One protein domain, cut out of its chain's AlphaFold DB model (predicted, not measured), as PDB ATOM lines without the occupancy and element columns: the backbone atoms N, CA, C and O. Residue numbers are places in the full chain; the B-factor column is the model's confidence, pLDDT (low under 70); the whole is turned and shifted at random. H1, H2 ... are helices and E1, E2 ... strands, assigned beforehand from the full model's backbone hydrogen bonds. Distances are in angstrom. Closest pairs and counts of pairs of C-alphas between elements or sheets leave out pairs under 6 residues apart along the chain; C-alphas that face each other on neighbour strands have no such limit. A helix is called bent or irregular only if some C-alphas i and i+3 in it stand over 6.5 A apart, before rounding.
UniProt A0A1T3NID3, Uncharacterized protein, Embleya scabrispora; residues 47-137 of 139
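This is residues 47 to 137 of the 139 residues of an uncharacterized protein of Embleya scabrispora (UniProt A0A1T3NID3). What is the main shape? A twisted sheet of four strands has the long helix H1 over one face and the short helix H2 over the other, three layers in all; the long hairpin of E3 and E4 reaches out past the short strands E1 and E2. What else makes up the domain? The printed part has 91 residues with three named helices and four named strands, in the order H1 E1 E2 E3 E4 H2 H3; the sheet runs E1 E2 E3 E4, all antiparallel, and the class is mixed. It is compact, with a radius of gyration of the C-alphas of 12.5 A and a rounded outline of 36 by 27 by 21 A.

What comes first, and where is the first helix? Residues 47 to 63 hold no named element, though residues 53 to 54 pair with 57 to 58, antiparallel. H1, residues 64 to 77, is on the sheet of E1, residues 84 to 86, E2, 89 to 92, E3, 97 to 104, and E4, 107 to 115. Its height over the sheet is 10.0 A, and it runs along the strands, at 17 degrees to E2 on the local plane; the C-alphas of Pro 64 and Thr 110 in E4 are its closest pair with that strand, 5.5 A apart. How do the strands pair? They form a meander, each strand the antiparallel neighbour of the one before, with three hairpins. Within hydrogen-bond range are N 91 and O 84 at 2.8 A for E1 and E2, N 99 and O 90 at 2.8 A for E2 and E3, and N 102 and O 109 at 2.8 A for E3 and E4. Where are the last helices? H2, residues 117 to 124, is on the opposite face from H1, over E2 at a height of 6.4 A; the closest C-alphas of H2 and E2 are those of Gly 124 and Ala 91, 5.9 A. H3, residues 130 to 135, is close to H2 but not clearly touching, with the C-alphas of Ala 123 and Met 131 6.9 A apart, and is only just not on the sheet, with 4 pairs of C-alphas within 10 A. How do the helix backbones look? In H1 and H3 every O i to N i+4 pair is within hydrogen-bond range; in H2 it is 2 of 4.

Where does H1 run? It goes from C-alpha 64 at (-27.224, 19.096, 17.789) to C-alpha 77 at (-45.058, 10.500, 20.143), 19.9 A. How long are the strands? E1 measures 6.6 A and E2 10.0 A from first to last C-alpha, E3 21.2 A and E4 25.2 A. What of the ends? H2 spans 11.7 A and is irregular, with C-alphas 118 and 121 7.3 A apart; H3 spans 8.3 A and ends at C-alpha 135 at (-18.359, 12.409, 5.196).

How large is it? The two C-alphas farthest apart, those of Gly 79 and Gly 105, are 37.1 A apart. Is it whole? The printed part has no cut and no long link. Where is confidence low? Residues 86 to 88 and 121 to 137 have pLDDT under 70.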
ATOM      1  N   ARG A  47     -24.606  23.780   5.987       85.06
ATOM      2  CA  ARG A  47     -24.262  25.187   5.727       85.06
ATOM      3  C   ARG A  47     -24.968  25.765   4.506       85.06
ATOM      4  O   ARG A  47     -25.285  26.949   4.481       85.06
ATOM      5  N   ARG A  48     -25.107  24.957   3.455       82.75
ATOM      6  CA  ARG A  48     -25.627  25.392   2.146       82.75
ATOM      7  C   ARG A  48     -26.656  24.432   1.564       82.75
ATOM      8  O   ARG A  48     -27.042  24.590   0.412       82.75
ATOM      9  N   GLY A  49     -27.010  23.387   2.306       84.94
ATOM     10  CA  GLY A  49     -28.046  22.463   1.880       84.94
ATOM     11  C   GLY A  49     -29.414  23.144   1.882       84.94
ATOM     12  O   GLY A  49     -29.586  24.165   2.551       84.94
ATOM     13  N   PRO A  50     -30.386  22.598   1.138       90.38
ATOM     14  CA  PRO A  50     -31.777  22.999   1.299       90.38
ATOM     15  C   PRO A  50     -32.234  22.810   2.747       90.38
ATOM     16  O   PRO A  50     -31.754  21.914   3.442       90.38
ATOM     17  N   GLU A  51     -33.201  23.618   3.169       92.31
ATOM     18  CA  GLU A  51     -33.948  23.360   4.395       92.31
ATOM     19  C   GLU A  51     -34.702  22.037   4.255       92.31
ATOM     20  O   GLU A  51     -35.287  21.734   3.210       92.31
ATOM     21  N   VAL A  52     -34.653  21.226   5.306       94.12
ATOM     22  CA  VAL A  52     -35.340  19.941   5.344       94.12
ATOM     23  C   VAL A  52     -36.028  19.817   6.681       94.12
ATOM     24  O   VAL A  52     -35.366  19.795   7.718       94.12
ATOM     25  N   THR A  53     -37.348  19.703   6.630       94.56
ATOM     26  CA  THR A  53     -38.180  19.538   7.811       94.56
ATOM     27  C   THR A  53     -38.726  18.121   7.870       94.56
ATOM     28  O   THR A  53     -39.094  17.520   6.858       94.56
ATOM     29  N   TRP A  54     -38.773  17.564   9.073       91.69
ATOM     30  CA  TRP A  54     -39.498  16.334   9.339       91.69
ATOM     31  C   TRP A  54     -40.405  16.572  10.527       91.69
ATOM     32  O   TRP A  54     -39.940  16.849  11.627       91.69
ATOM     33  N   ASP A  55     -41.707  16.495  10.273       90.12
ATOM     34  CA  ASP A  55     -42.718  16.557  11.321       90.12
ATOM     35  C   ASP A  55     -42.620  17.819  12.209       90.12
ATOM     36  O   ASP A  55     -42.767  17.775  13.431       90.12
ATOM     37  N   GLY A  56     -42.326  18.950  11.557       91.44
ATOM     38  CA  GLY A  56     -42.151  20.262  12.185       91.44
ATOM     39  C   GLY A  56     -40.758  20.529  12.766       91.44
ATOM     40  O   GLY A  56     -40.576  21.562  13.399       91.44
ATOM     41  N   ILE A  57     -39.794  19.624  12.575       94.31
ATOM     42  CA  ILE A  57     -38.417  19.758  13.069       94.31
ATOM     43  C   ILE A  57     -37.482  20.104  11.914       94.31
ATOM     44  O   ILE A  57     -37.390  19.338  10.952       94.31
ATOM     45  N   ASP A  58     -36.737  21.197  12.049       95.25
ATOM     46  CA  ASP A  58     -35.707  21.602  11.092       95.25
ATOM     47  C   ASP A  58     -34.451  20.745  11.287       95.25
ATOM     48  O   ASP A  58     -33.752  20.824  12.299       95.25
ATOM     49  N   LEU A  59     -34.153  19.886  10.311       94.38
ATOM     50  CA  LEU A  59     -33.049  18.928  10.414       94.38
ATOM     51  C   LEU A  59     -31.694  19.539  10.031       94.38
ATOM     52  O   LEU A  59     -30.641  18.999  10.381       94.38
ATOM     53  N   VAL A  60     -31.697  20.646   9.293       94.94
ATOM     54  CA  VAL A  60     -30.501  21.277   8.719       94.94
ATOM     55  C   VAL A  60     -30.163  22.538   9.501       94.94
ATOM     56  O   VAL A  60     -31.014  23.399   9.680       94.94
ATOM     57  N   GLY A  61     -28.911  22.674   9.933       92.31
ATOM     58  CA  GLY A  61     -28.428  23.921  10.530       92.31
ATOM     59  C   GLY A  61     -28.825  24.138  11.996       92.31
ATOM     60  O   GLY A  61     -28.563  25.209  12.534       92.31
ATOM     61  N   GLY A  62     -29.435  23.150  12.652       93.06
ATOM     62  CA  GLY A  62     -29.842  23.235  14.053       93.06
ATOM     63  C   GLY A  62     -28.709  22.931  15.036       93.06
ATOM     64  O   GLY A  62     -27.661  22.388  14.675       93.06
ATOM     65  N   VAL A  63     -28.930  23.258  16.313       92.81
ATOM     66  CA  VAL A  63     -28.030  22.868  17.410       92.81
ATOM     67  C   VAL A  63     -28.199  21.365  17.676       92.81
ATOM     68  O   VAL A  63     -29.333  20.946  17.922       92.81
ATOM     69  N   PRO A  64     -27.120  20.554  17.693       91.50
ATOM     70  CA  PRO A  64     -27.224  19.096  17.789       91.50
ATOM     71  C   PRO A  64     -28.093  18.593  18.942       91.50
ATOM     72  O   PRO A  64     -29.006  17.807  18.714       91.50
ATOM     73  N   SER A  65     -27.878  19.106  20.156       90.81
ATOM     74  CA  SER A  65     -28.649  18.701  21.337       90.81
ATOM     75  C   SER A  65     -30.129  19.077  21.252       90.81
ATOM     76  O   SER A  65     -30.981  18.310  21.688       90.81
ATOM     77  N   ALA A  66     -30.452  20.240  20.679       94.25
ATOM     78  CA  ALA A  66     -31.832  20.698  20.546       94.25
ATOM     79  C   ALA A  66     -32.603  19.853  19.523       94.25
ATOM     80  O   ALA A  66     -33.715  19.407  19.801       94.25
ATOM     81  N   VAL A  67     -31.993  19.593  18.364       94.31
ATOM     82  CA  VAL A  67     -32.600  18.766  17.313       94.31
ATOM     83  C   VAL A  67     -32.749  17.319  17.783       94.31
ATOM     84  O   VAL A  67     -33.782  16.703  17.543       94.31
ATOM     85  N   GLU A  68     -31.763  16.773  18.497       91.62
ATOM     86  CA  GLU A  68     -31.844  15.426  19.071       91.62
ATOM     87  C   GLU A  68     -33.011  15.288  20.060       91.62
ATOM     88  O   GLU A  68     -33.791  14.340  19.961       91.62
ATOM     89  N   GLU A  69     -33.187  16.256  20.963       92.62
ATOM     90  CA  GLU A  69     -34.306  16.279  21.911       92.62
ATOM     91  C   GLU A  69     -35.663  16.336  21.197       92.62
ATOM     92  O   GLU A  69     -36.591  15.596  21.541       92.62
ATOM     93  N   GLN A  70     -35.777  17.190  20.177       93.94
ATOM     94  CA  GLN A  70     -36.991  17.326  19.375       93.94
ATOM     95  C   GLN A  70     -37.311  16.022  18.642       93.94
ATOM     96  O   GLN A  70     -38.446  15.546  18.701       93.94
ATOM     97  N   LEU A  71     -36.310  15.408  18.007       91.62
ATOM     98  CA  LEU A  71     -36.460  14.140  17.299       91.62
ATOM     99  C   LEU A  71     -36.871  13.016  18.238       91.62
ATOM    100  O   LEU A  71     -37.797  12.274  17.922       91.62
ATOM    101  N   ARG A  72     -36.233  12.909  19.407       89.81
ATOM    102  CA  ARG A  72     -36.581  11.903  20.413       89.81
ATOM    103  C   ARG A  72     -38.015  12.081  20.895       89.81
ATOM    104  O   ARG A  72     -38.784  11.120  20.902       89.81
ATOM    105  N   THR A  73     -38.382  13.309  21.258       92.38
ATOM    106  CA  THR A  73     -39.734  13.653  21.718       92.38
ATOM    107  C   THR A  73     -40.771  13.296  20.657       92.38
ATOM    108  O   THR A  73     -41.768  12.628  20.944       92.38
ATOM    109  N   ARG A  74     -40.518  13.686  19.404       90.88
ATOM    110  CA  ARG A  74     -41.465  13.489  18.309       90.88
ATOM    111  C   ARG A  74     -41.572  12.029  17.886       90.88
ATOM    112  O   ARG A  74     -42.681  11.521  17.768       90.88
ATOM    113  N   ALA A  75     -40.457  11.319  17.750       87.88
ATOM    114  CA  ALA A  75     -40.457   9.885  17.472       87.88
ATOM    115  C   ALA A  75     -41.166   9.083  18.578       87.88
ATOM    116  O   ALA A  75     -41.987   8.219  18.269       87.88
ATOM    117  N   THR A  76     -40.954   9.435  19.852       90.00
ATOM    118  CA  THR A  76     -41.685   8.821  20.976       90.00
ATOM    119  C   THR A  76     -43.193   9.050  20.853       90.00
ATOM    120  O   THR A  76     -43.972   8.131  21.099       90.00
ATOM    121  N   SER A  77     -43.630  10.231  20.393       90.00
ATOM    122  CA  SER A  77     -45.058  10.500  20.143       90.00
ATOM    123  C   SER A  77     -45.671   9.641  19.024       90.00
ATOM    124  O   SER A  77     -46.881   9.435  19.014       90.00
ATOM    125  N   HIS A  78     -44.838   9.074  18.142       85.75
ATOM    126  CA  HIS A  78     -45.225   8.089  17.121       85.75
ATOM    127  C   HIS A  78     -45.060   6.629  17.577       85.75
ATOM    128  O   HIS A  78     -45.198   5.712  16.773       85.75
ATOM    129  N   GLY A  79     -44.765   6.392  18.860       87.19
ATOM    130  CA  GLY A  79     -44.584   5.050  19.425       87.19
ATOM    131  C   GLY A  79     -43.209   4.431  19.163       87.19
ATOM    132  O   GLY A  79     -43.033   3.228  19.350       87.19
ATOM    133  N   ILE A  80     -42.229   5.229  18.737       83.50
ATOM    134  CA  ILE A  80     -40.869   4.763  18.461       83.50
ATOM    135  C   ILE A  80     -40.018   4.985  19.699       83.50
ATOM    136  O   ILE A  80     -39.794   6.118  20.115       83.50
ATOM    137  N   VAL A  81     -39.544   3.884  20.274       76.81
ATOM    138  CA  VAL A  81     -38.752   3.882  21.513       76.81
ATOM    139  C   VAL A  81     -37.311   3.414  21.304       76.81
ATOM    140  O   VAL A  81     -36.453   3.681  22.143       76.81
ATOM    141  N   ASP A  82     -37.029   2.773  20.166       77.56
ATOM    142  CA  ASP A  82     -35.707   2.246  19.836       77.56
ATOM    143  C   ASP A  82     -34.906   3.270  19.028       77.56
ATOM    144  O   ASP A  82     -35.049   3.405  17.810       77.56
ATOM    145  N   PHE A  83     -34.045   3.993  19.738       79.44
ATOM    146  CA  PHE A  83     -33.087   4.936  19.174       79.44
ATOM    147  C   PHE A  83     -31.706   4.302  19.123       79.44
ATOM    148  O   PHE A  83     -31.243   3.740  20.119       79.44
ATOM    149  N   ARG A  84     -31.004   4.443  17.996       78.25
ATOM    150  CA  ARG A  84     -29.604   4.030  17.923       78.25
ATOM    151  C   ARG A  84     -28.703   5.248  17.967       78.25
ATOM    152  O   ARG A  84     -28.799   6.140  17.127       78.25
ATOM    153  N   TYR A  85     -27.806   5.257  18.940       73.88
ATOM    154  CA  TYR A  85     -26.772   6.271  19.046       73.88
ATOM    155  C   TYR A  85     -25.503   5.773  18.377       73.88
ATOM    156  O   TYR A  85     -25.070   4.637  18.575       73.88
ATOM    157  N   SER A  86     -24.910   6.652  17.587       67.25
ATOM    158  CA  SER A  86     -23.556   6.507  17.079       67.25
ATOM    159  C   SER A  86     -22.685   7.630  17.636       67.25
ATOM    160  O   SER A  86     -23.234   8.648  18.066       67.25
ATOM    161  N   PRO A  87     -21.346   7.497  17.607       64.94
ATOM    162  CA  PRO A  87     -20.442   8.563  18.036       64.94
ATOM    163  C   PRO A  87     -20.710   9.935  17.397       64.94
ATOM    164  O   PRO A  87     -20.324  10.946  17.972       64.94
ATOM    165  N   ASP A  88     -21.391   9.986  16.248       63.19
ATOM    166  CA  ASP A  88     -21.629  11.227  15.506       63.19
ATOM    167  C   ASP A  88     -23.112  11.568  15.316       63.19
ATOM    168  O   ASP A  88     -23.439  12.417  14.480       63.19
ATOM    169  N   GLY A  89     -23.995  10.925  16.083       73.75
ATOM    170  CA  GLY A  89     -25.378  11.362  16.236       73.75
ATOM    171  C   GLY A  89     -26.423  10.251  16.312       73.75
ATOM    172  O   GLY A  89     -26.121   9.051  16.339       73.75
ATOM    173  N   LEU A  90     -27.673  10.707  16.368       84.31
ATOM    174  CA  LEU A  90     -28.886   9.908  16.493       84.31
ATOM    175  C   LEU A  90     -29.300   9.296  15.148       84.31
ATOM    176  O   LEU A  90     -29.473  10.006  14.158       84.31
ATOM    177  N   ALA A  91     -29.541   7.988  15.124       84.12
ATOM    178  CA  ALA A  91     -30.147   7.293  13.997       84.12
ATOM    179  C   ALA A  91     -31.598   6.894  14.313       84.12
ATOM    180  O   ALA A  91     -31.876   6.156  15.261       84.12
ATOM    181  N   LEU A  92     -32.514   7.357  13.464       85.31
ATOM    182  CA  LEU A  92     -33.909   6.942  13.393       85.31
ATOM    183  C   LEU A  92     -34.058   5.945  12.241       85.31
ATOM    184  O   LEU A  92     -34.554   6.272  11.160       85.31
ATOM    185  N   GLU A  93     -33.584   4.715  12.457       81.00
ATOM    186  CA  GLU A  93     -33.472   3.700  11.399       81.00
ATOM    187  C   GLU A  93     -34.812   3.395  10.713       81.00
ATOM    188  O   GLU A  93     -34.864   3.183   9.502       81.00
ATOM    189  N   GLN A  94     -35.910   3.448  11.470       81.75
ATOM    190  CA  GLN A  94     -37.265   3.209  10.965       81.75
ATOM    191  C   GLN A  94     -37.701   4.236   9.910       81.75
ATOM    192  O   GLN A  94     -38.489   3.901   9.026       81.75
ATOM    193  N   PHE A  95     -37.152   5.453   9.968       82.69
ATOM    194  CA  PHE A  95     -37.402   6.523   9.002       82.69
ATOM    195  C   PHE A  95     -36.270   6.700   7.987       82.69
ATOM    196  O   PHE A  95     -36.363   7.561   7.117       82.69
ATOM    197  N   GLY A  96     -35.196   5.910   8.087       86.75
ATOM    198  CA  GLY A  96     -34.018   6.082   7.240       86.75
ATOM    199  C   GLY A  96     -33.330   7.432   7.447       86.75
ATOM    200  O   GLY A  96     -32.757   7.963   6.500       86.75
ATOM    201  N   ILE A  97     -33.401   8.004   8.655       88.38
ATOM    202  CA  ILE A  97     -32.762   9.282   8.995       88.38
ATOM    203  C   ILE A  97     -31.596   9.008   9.934       88.38
ATOM    204  O   ILE A  97     -31.769   8.431  11.005       88.38
ATOM    205  N   VAL A  98     -30.408   9.468   9.558       87.31
ATOM    206  CA  VAL A  98     -29.252   9.535  10.448       87.31
ATOM    207  C   VAL A  98     -28.877  10.996  10.609       87.31
ATOM    208  O   VAL A  98     -28.473  11.654   9.650       87.31
ATOM    209  N   MET A  99     -29.016  11.509  11.826       89.94
ATOM    210  CA  MET A  99     -28.554  12.844  12.157       89.94
ATOM    211  C   MET A  99     -27.050  12.832  12.339       89.94
ATOM    212  O   MET A  99     -26.503  12.039  13.101       89.94
ATOM    213  N   ARG A 100     -26.390  13.731  11.617       88.00
ATOM    214  CA  ARG A 100     -24.957  13.972  11.704       88.00
ATOM    215  C   ARG A 100     -24.707  15.423  12.071       88.00
ATOM    216  O   ARG A 100     -25.578  16.282  11.924       88.00
ATOM    217  N   VAL A 101     -23.488  15.697  12.508       87.50
ATOM    218  CA  VAL A 101     -23.004  17.055  12.753       87.50
ATOM    219  C   VAL A 101     -21.965  17.439  11.707       87.50
ATOM    220  O   VAL A 101     -21.151  16.618  11.291       87.50
ATOM    221  N   GLN A 102     -21.993  18.693  11.267       85.75
ATOM    222  CA  GLN A 102     -20.965  19.283  10.417       85.75
ATOM    223  C   GLN A 102     -20.418  20.534  11.092       85.75
ATOM    224  O   GLN A 102     -21.172  21.418  11.508       85.75
ATOM    225  N   ARG A 103     -19.090  20.612  11.173       85.06
ATOM    226  CA  ARG A 103     -18.405  21.802  11.661       85.06
ATOM    227  C   ARG A 103     -18.462  22.893  10.595       85.06
ATOM    228  O   ARG A 103     -18.123  22.664   9.441       85.06
ATOM    229  N   THR A 104     -18.913  24.077  10.988       82.88
ATOM    230  CA  THR A 104     -18.921  25.278  10.152       82.88
ATOM    231  C   THR A 104     -18.193  26.375  10.916       82.88
ATOM    232  O   THR A 104     -18.786  27.072  11.733       82.88
ATOM    233  N   GLY A 105     -16.881  26.493  10.705       84.25
ATOM    234  CA  GLY A 105     -16.037  27.350  11.543       84.25
ATOM    235  C   GLY A 105     -15.962  26.812  12.974       84.25
ATOM    236  O   GLY A 105     -15.473  25.704  13.192       84.25
ATOM    237  N   ASP A 106     -16.477  27.572  13.939       87.88
ATOM    238  CA  ASP A 106     -16.432  27.220  15.366       87.88
ATOM    239  C   ASP A 106     -17.721  26.599  15.908       87.88
ATOM    240  O   ASP A 106     -17.778  26.212  17.075       87.88
ATOM    241  N   ILE A 107     -18.744  26.455  15.065       86.00
ATOM    242  CA  ILE A 107     -20.029  25.869  15.449       86.00
ATOM    243  C   ILE A 107     -20.215  24.479  14.837       86.00
ATOM    244  O   ILE A 107     -19.777  24.203  13.717       86.00
ATOM    245  N   LEU A 108     -20.887  23.603  15.584       89.31
ATOM    246  CA  LEU A 108     -21.401  22.328  15.090       89.31
ATOM    247  C   LEU A 108     -22.877  22.501  14.762       89.31
ATOM    248  O   LEU A 108     -23.653  22.912  15.622       89.31
ATOM    249  N   LEU A 109     -23.245  22.170  13.530       91.94
ATOM    250  CA  LEU A 109     -24.612  22.251  13.040       91.94
ATOM    251  C   LEU A 109     -25.103  20.881  12.599       91.94
ATOM    252  O   LEU A 109     -24.321  20.067  12.098       91.94
ATOM    253  N   THR A 110     -26.396  20.624  12.757       93.12
ATOM    254  CA  THR A 110     -26.991  19.378  12.288       93.12
ATOM    255  C   THR A 110     -27.069  19.311  10.772       93.12
ATOM    256  O   THR A 110     -27.286  20.303  10.073       93.12
ATOM    257  N   ARG A 111     -26.940  18.092  10.263       92.44
ATOM    258  CA  ARG A 111     -27.307  17.736   8.903       92.44
ATOM    259  C   ARG A 111     -27.911  16.337   8.842       92.44
ATOM    260  O   ARG A 111     -27.359  15.418   9.450       92.44
ATOM    261  N   PRO A 112     -28.991  16.142   8.075       92.31
ATOM    262  CA  PRO A 112     -29.555  14.827   7.864       92.31
ATOM    263  C   PRO A 112     -28.775  14.059   6.795       92.31
ATOM    264  O   PRO A 112     -28.352  14.597   5.763       92.31
ATOM    265  N   VAL A 113     -28.652  12.761   7.037       88.75
ATOM    266  CA  VAL A 113     -28.326  11.757   6.034       88.75
ATOM    267  C   VAL A 113     -29.533  10.840   5.901       88.75
ATOM    268  O   VAL A 113     -29.868  10.096   6.820       88.75
ATOM    269  N   PHE A 114     -30.191  10.908   4.750       89.38
ATOM    270  CA  PHE A 114     -31.258   9.993   4.374       89.38
ATOM    271  C   PHE A 114     -30.652   8.735   3.786       89.38
ATOM    272  O   PHE A 114     -29.744   8.817   2.962       89.38
ATOM    273  N   VAL A 115     -31.152   7.573   4.174       84.75
ATOM    274  CA  VAL A 115     -30.670   6.280   3.691       84.75
ATOM    275  C   VAL A 115     -31.826   5.334   3.449       84.75
ATOM    276  O   VAL A 115     -32.871   5.426   4.092       84.75
ATOM    277  N   ALA A 116     -31.632   4.400   2.518       81.38
ATOM    278  CA  ALA A 116     -32.546   3.276   2.380       81.38
ATOM    279  C   ALA A 116     -32.633   2.524   3.719       81.38
ATOM    280  O   ALA A 116     -31.634   2.405   4.436       81.38
ATOM    281  N   ARG A 117     -33.821   2.025   4.074       73.00
ATOM    282  CA  ARG A 117     -34.080   1.420   5.391       73.00
ATOM    283  C   ARG A 117     -33.125   0.266   5.684       73.00
ATOM    284  O   ARG A 117     -32.601   0.158   6.787       73.00
ATOM    285  N   GLU A 118     -32.851  -0.559   4.681       73.75
ATOM    286  CA  GLU A 118     -31.896  -1.665   4.751       73.75
ATOM    287  C   GLU A 118     -30.452  -1.223   5.067       73.75
ATOM    288  O   GLU A 118     -29.617  -2.052   5.423       73.75
ATOM    289  N   TRP A 119     -30.127   0.064   4.901       70.81
ATOM    290  CA  TRP A 119     -28.780   0.618   5.062       70.81
ATOM    291  C   TRP A 119     -28.643   1.515   6.293       70.81
ATOM    292  O   TRP A 119     -27.520   1.850   6.671       70.81
ATOM    293  N   ALA A 120     -29.750   1.851   6.960       71.31
ATOM    294  CA  ALA A 120     -29.744   2.655   8.177       71.31
ATOM    295  C   ALA A 120     -28.849   2.092   9.302       71.31
ATOM    296  O   ALA A 120     -28.072   2.874   9.861       71.31
ATOM    297  N   PRO A 121     -28.815   0.765   9.556       68.56
ATOM    298  CA  PRO A 121     -27.907   0.190  10.550       68.56
ATOM    299  C   PRO A 121     -26.420   0.431  10.259       68.56
ATOM    300  O   PRO A 121     -25.625   0.611  11.179       68.56
ATOM    301  N   MET A 122     -26.033   0.452   8.978       67.69
ATOM    302  CA  MET A 122     -24.648   0.686   8.546       67.69
ATOM    303  C   MET A 122     -24.304   2.177   8.499       67.69
ATOM    304  O   MET A 122     -23.150   2.556   8.660       67.69
ATOM    305  N   ALA A 123     -25.303   3.025   8.256       63.22
ATOM    306  CA  ALA A 123     -25.134   4.466   8.156       63.22
ATOM    307  C   ALA A 123     -24.955   5.139   9.518       63.22
ATOM    308  O   ALA A 123     -24.368   6.215   9.570       63.22
ATOM    309  N   GLY A 124     -25.438   4.533  10.606       59.56
ATOM    310  CA  GLY A 124     -25.130   4.957  11.973       59.56
ATOM    311  C   GLY A 124     -23.730   4.525  12.417       59.56
ATOM    312  O   GLY A 124     -23.024   5.282  13.066       59.56
ATOM    313  N   ASP A 125     -23.271   3.342  12.021       60.25
ATOM    314  CA  ASP A 125     -22.036   2.764  12.551       60.25
ATOM    315  C   ASP A 125     -20.783   3.148  11.738       60.25
ATOM    316  O   ASP A 125     -20.593   2.736  10.590       60.25
ATOM    317  N   ALA A 126     -19.879   3.904  12.369       52.84
ATOM    318  CA  ALA A 126     -18.601   4.333  11.795       52.84
ATOM    319  C   ALA A 126     -17.687   3.168  11.356       52.84
ATOM    320  O   ALA A 126     -16.812   3.349  10.504       52.84
ATOM    321  N   SER A 127     -17.884   1.977  11.929       49.66
ATOM    322  CA  SER A 127     -17.115   0.769  11.624       49.66
ATOM    323  C   SER A 127     -17.688  -0.048  10.459       49.66
ATOM    324  O   SER A 127     -16.946  -0.813   9.841       49.66
ATOM    325  N   LEU A 128     -18.965   0.147  10.101       48.62
ATOM    326  CA  LEU A 128     -19.677  -0.683   9.115       48.62
ATOM    327  C   LEU A 128     -19.792  -0.051   7.722       48.62
ATOM    328  O   LEU A 128     -20.261  -0.704   6.789       48.62
ATOM    329  N   GLY A 129     -19.368   1.204   7.546       45.97
ATOM    330  CA  GLY A 129     -19.661   1.945   6.325       45.97
ATOM    331  C   GLY A 129     -18.665   3.067   6.017       45.97
ATOM    332  O   GLY A 129     -18.391   3.922   6.842       45.97
ATOM    333  N   PRO A 130     -18.140   3.167   4.800       48.34
ATOM    334  CA  PRO A 130     -17.266   4.269   4.361       48.34
ATOM    335  C   PRO A 130     -18.024   5.467   3.765       48.34
ATOM    336  O   PRO A 130     -17.385   6.452   3.392       48.34
ATOM    337  N   MET A 131     -19.366   5.433   3.779       51.50
ATOM    338  CA  MET A 131     -20.181   6.654   3.839       51.50
ATOM    339  C   MET A 131     -19.697   7.533   5.000       51.50
ATOM    340  O   MET A 131     -19.435   8.715   4.794       51.50
ATOM    341  N   ALA A 132     -19.429   6.912   6.158       50.00
ATOM    342  CA  ALA A 132     -18.745   7.543   7.275       50.00
ATOM    343  C   ALA A 132     -17.372   8.078   6.816       50.00
ATOM    344  O   ALA A 132     -17.185   9.277   6.678       50.00
ATOM    345  N   LYS A 133     -16.430   7.233   6.382       48.72
ATOM    346  CA  LYS A 133     -15.073   7.685   5.976       48.72
ATOM    347  C   LYS A 133     -15.011   8.826   4.932       48.72
ATOM    348  O   LYS A 133     -13.980   9.500   4.849       48.72
ATOM    349  N   HIS A 134     -16.027   9.017   4.084       52.56
ATOM    350  CA  HIS A 134     -16.073  10.118   3.110       52.56
ATOM    351  C   HIS A 134     -16.721  11.394   3.663       52.56
ATOM    352  O   HIS A 134     -16.206  12.478   3.402       52.56
ATOM    353  N   GLU A 135     -17.790  11.274   4.455       51.34
ATOM    354  CA  GLU A 135     -18.359  12.409   5.196       51.34
ATOM    355  C   GLU A 135     -17.349  12.993   6.197       51.34
ATOM    356  O   GLU A 135     -17.237  14.205   6.348       51.34
ATOM    357  N   TRP A 136     -16.520  12.145   6.806       50.09
ATOM    358  CA  TRP A 136     -15.621  12.544   7.894       50.09
ATOM    359  C   TRP A 136     -14.382  13.305   7.417       50.09
ATOM    360  O   TRP A 136     -13.686  13.918   8.217       50.09
ATOM    361  N   ARG A 137     -14.090  13.275   6.110       46.94
ATOM    362  CA  ARG A 137     -12.980  14.029   5.500       46.94
ATOM    363  C   ARG A 137     -13.387  15.404   4.973       46.94
ATOM    364  O   ARG A 137     -12.527  16.107   4.457       46.94
TER     365      ARG A 137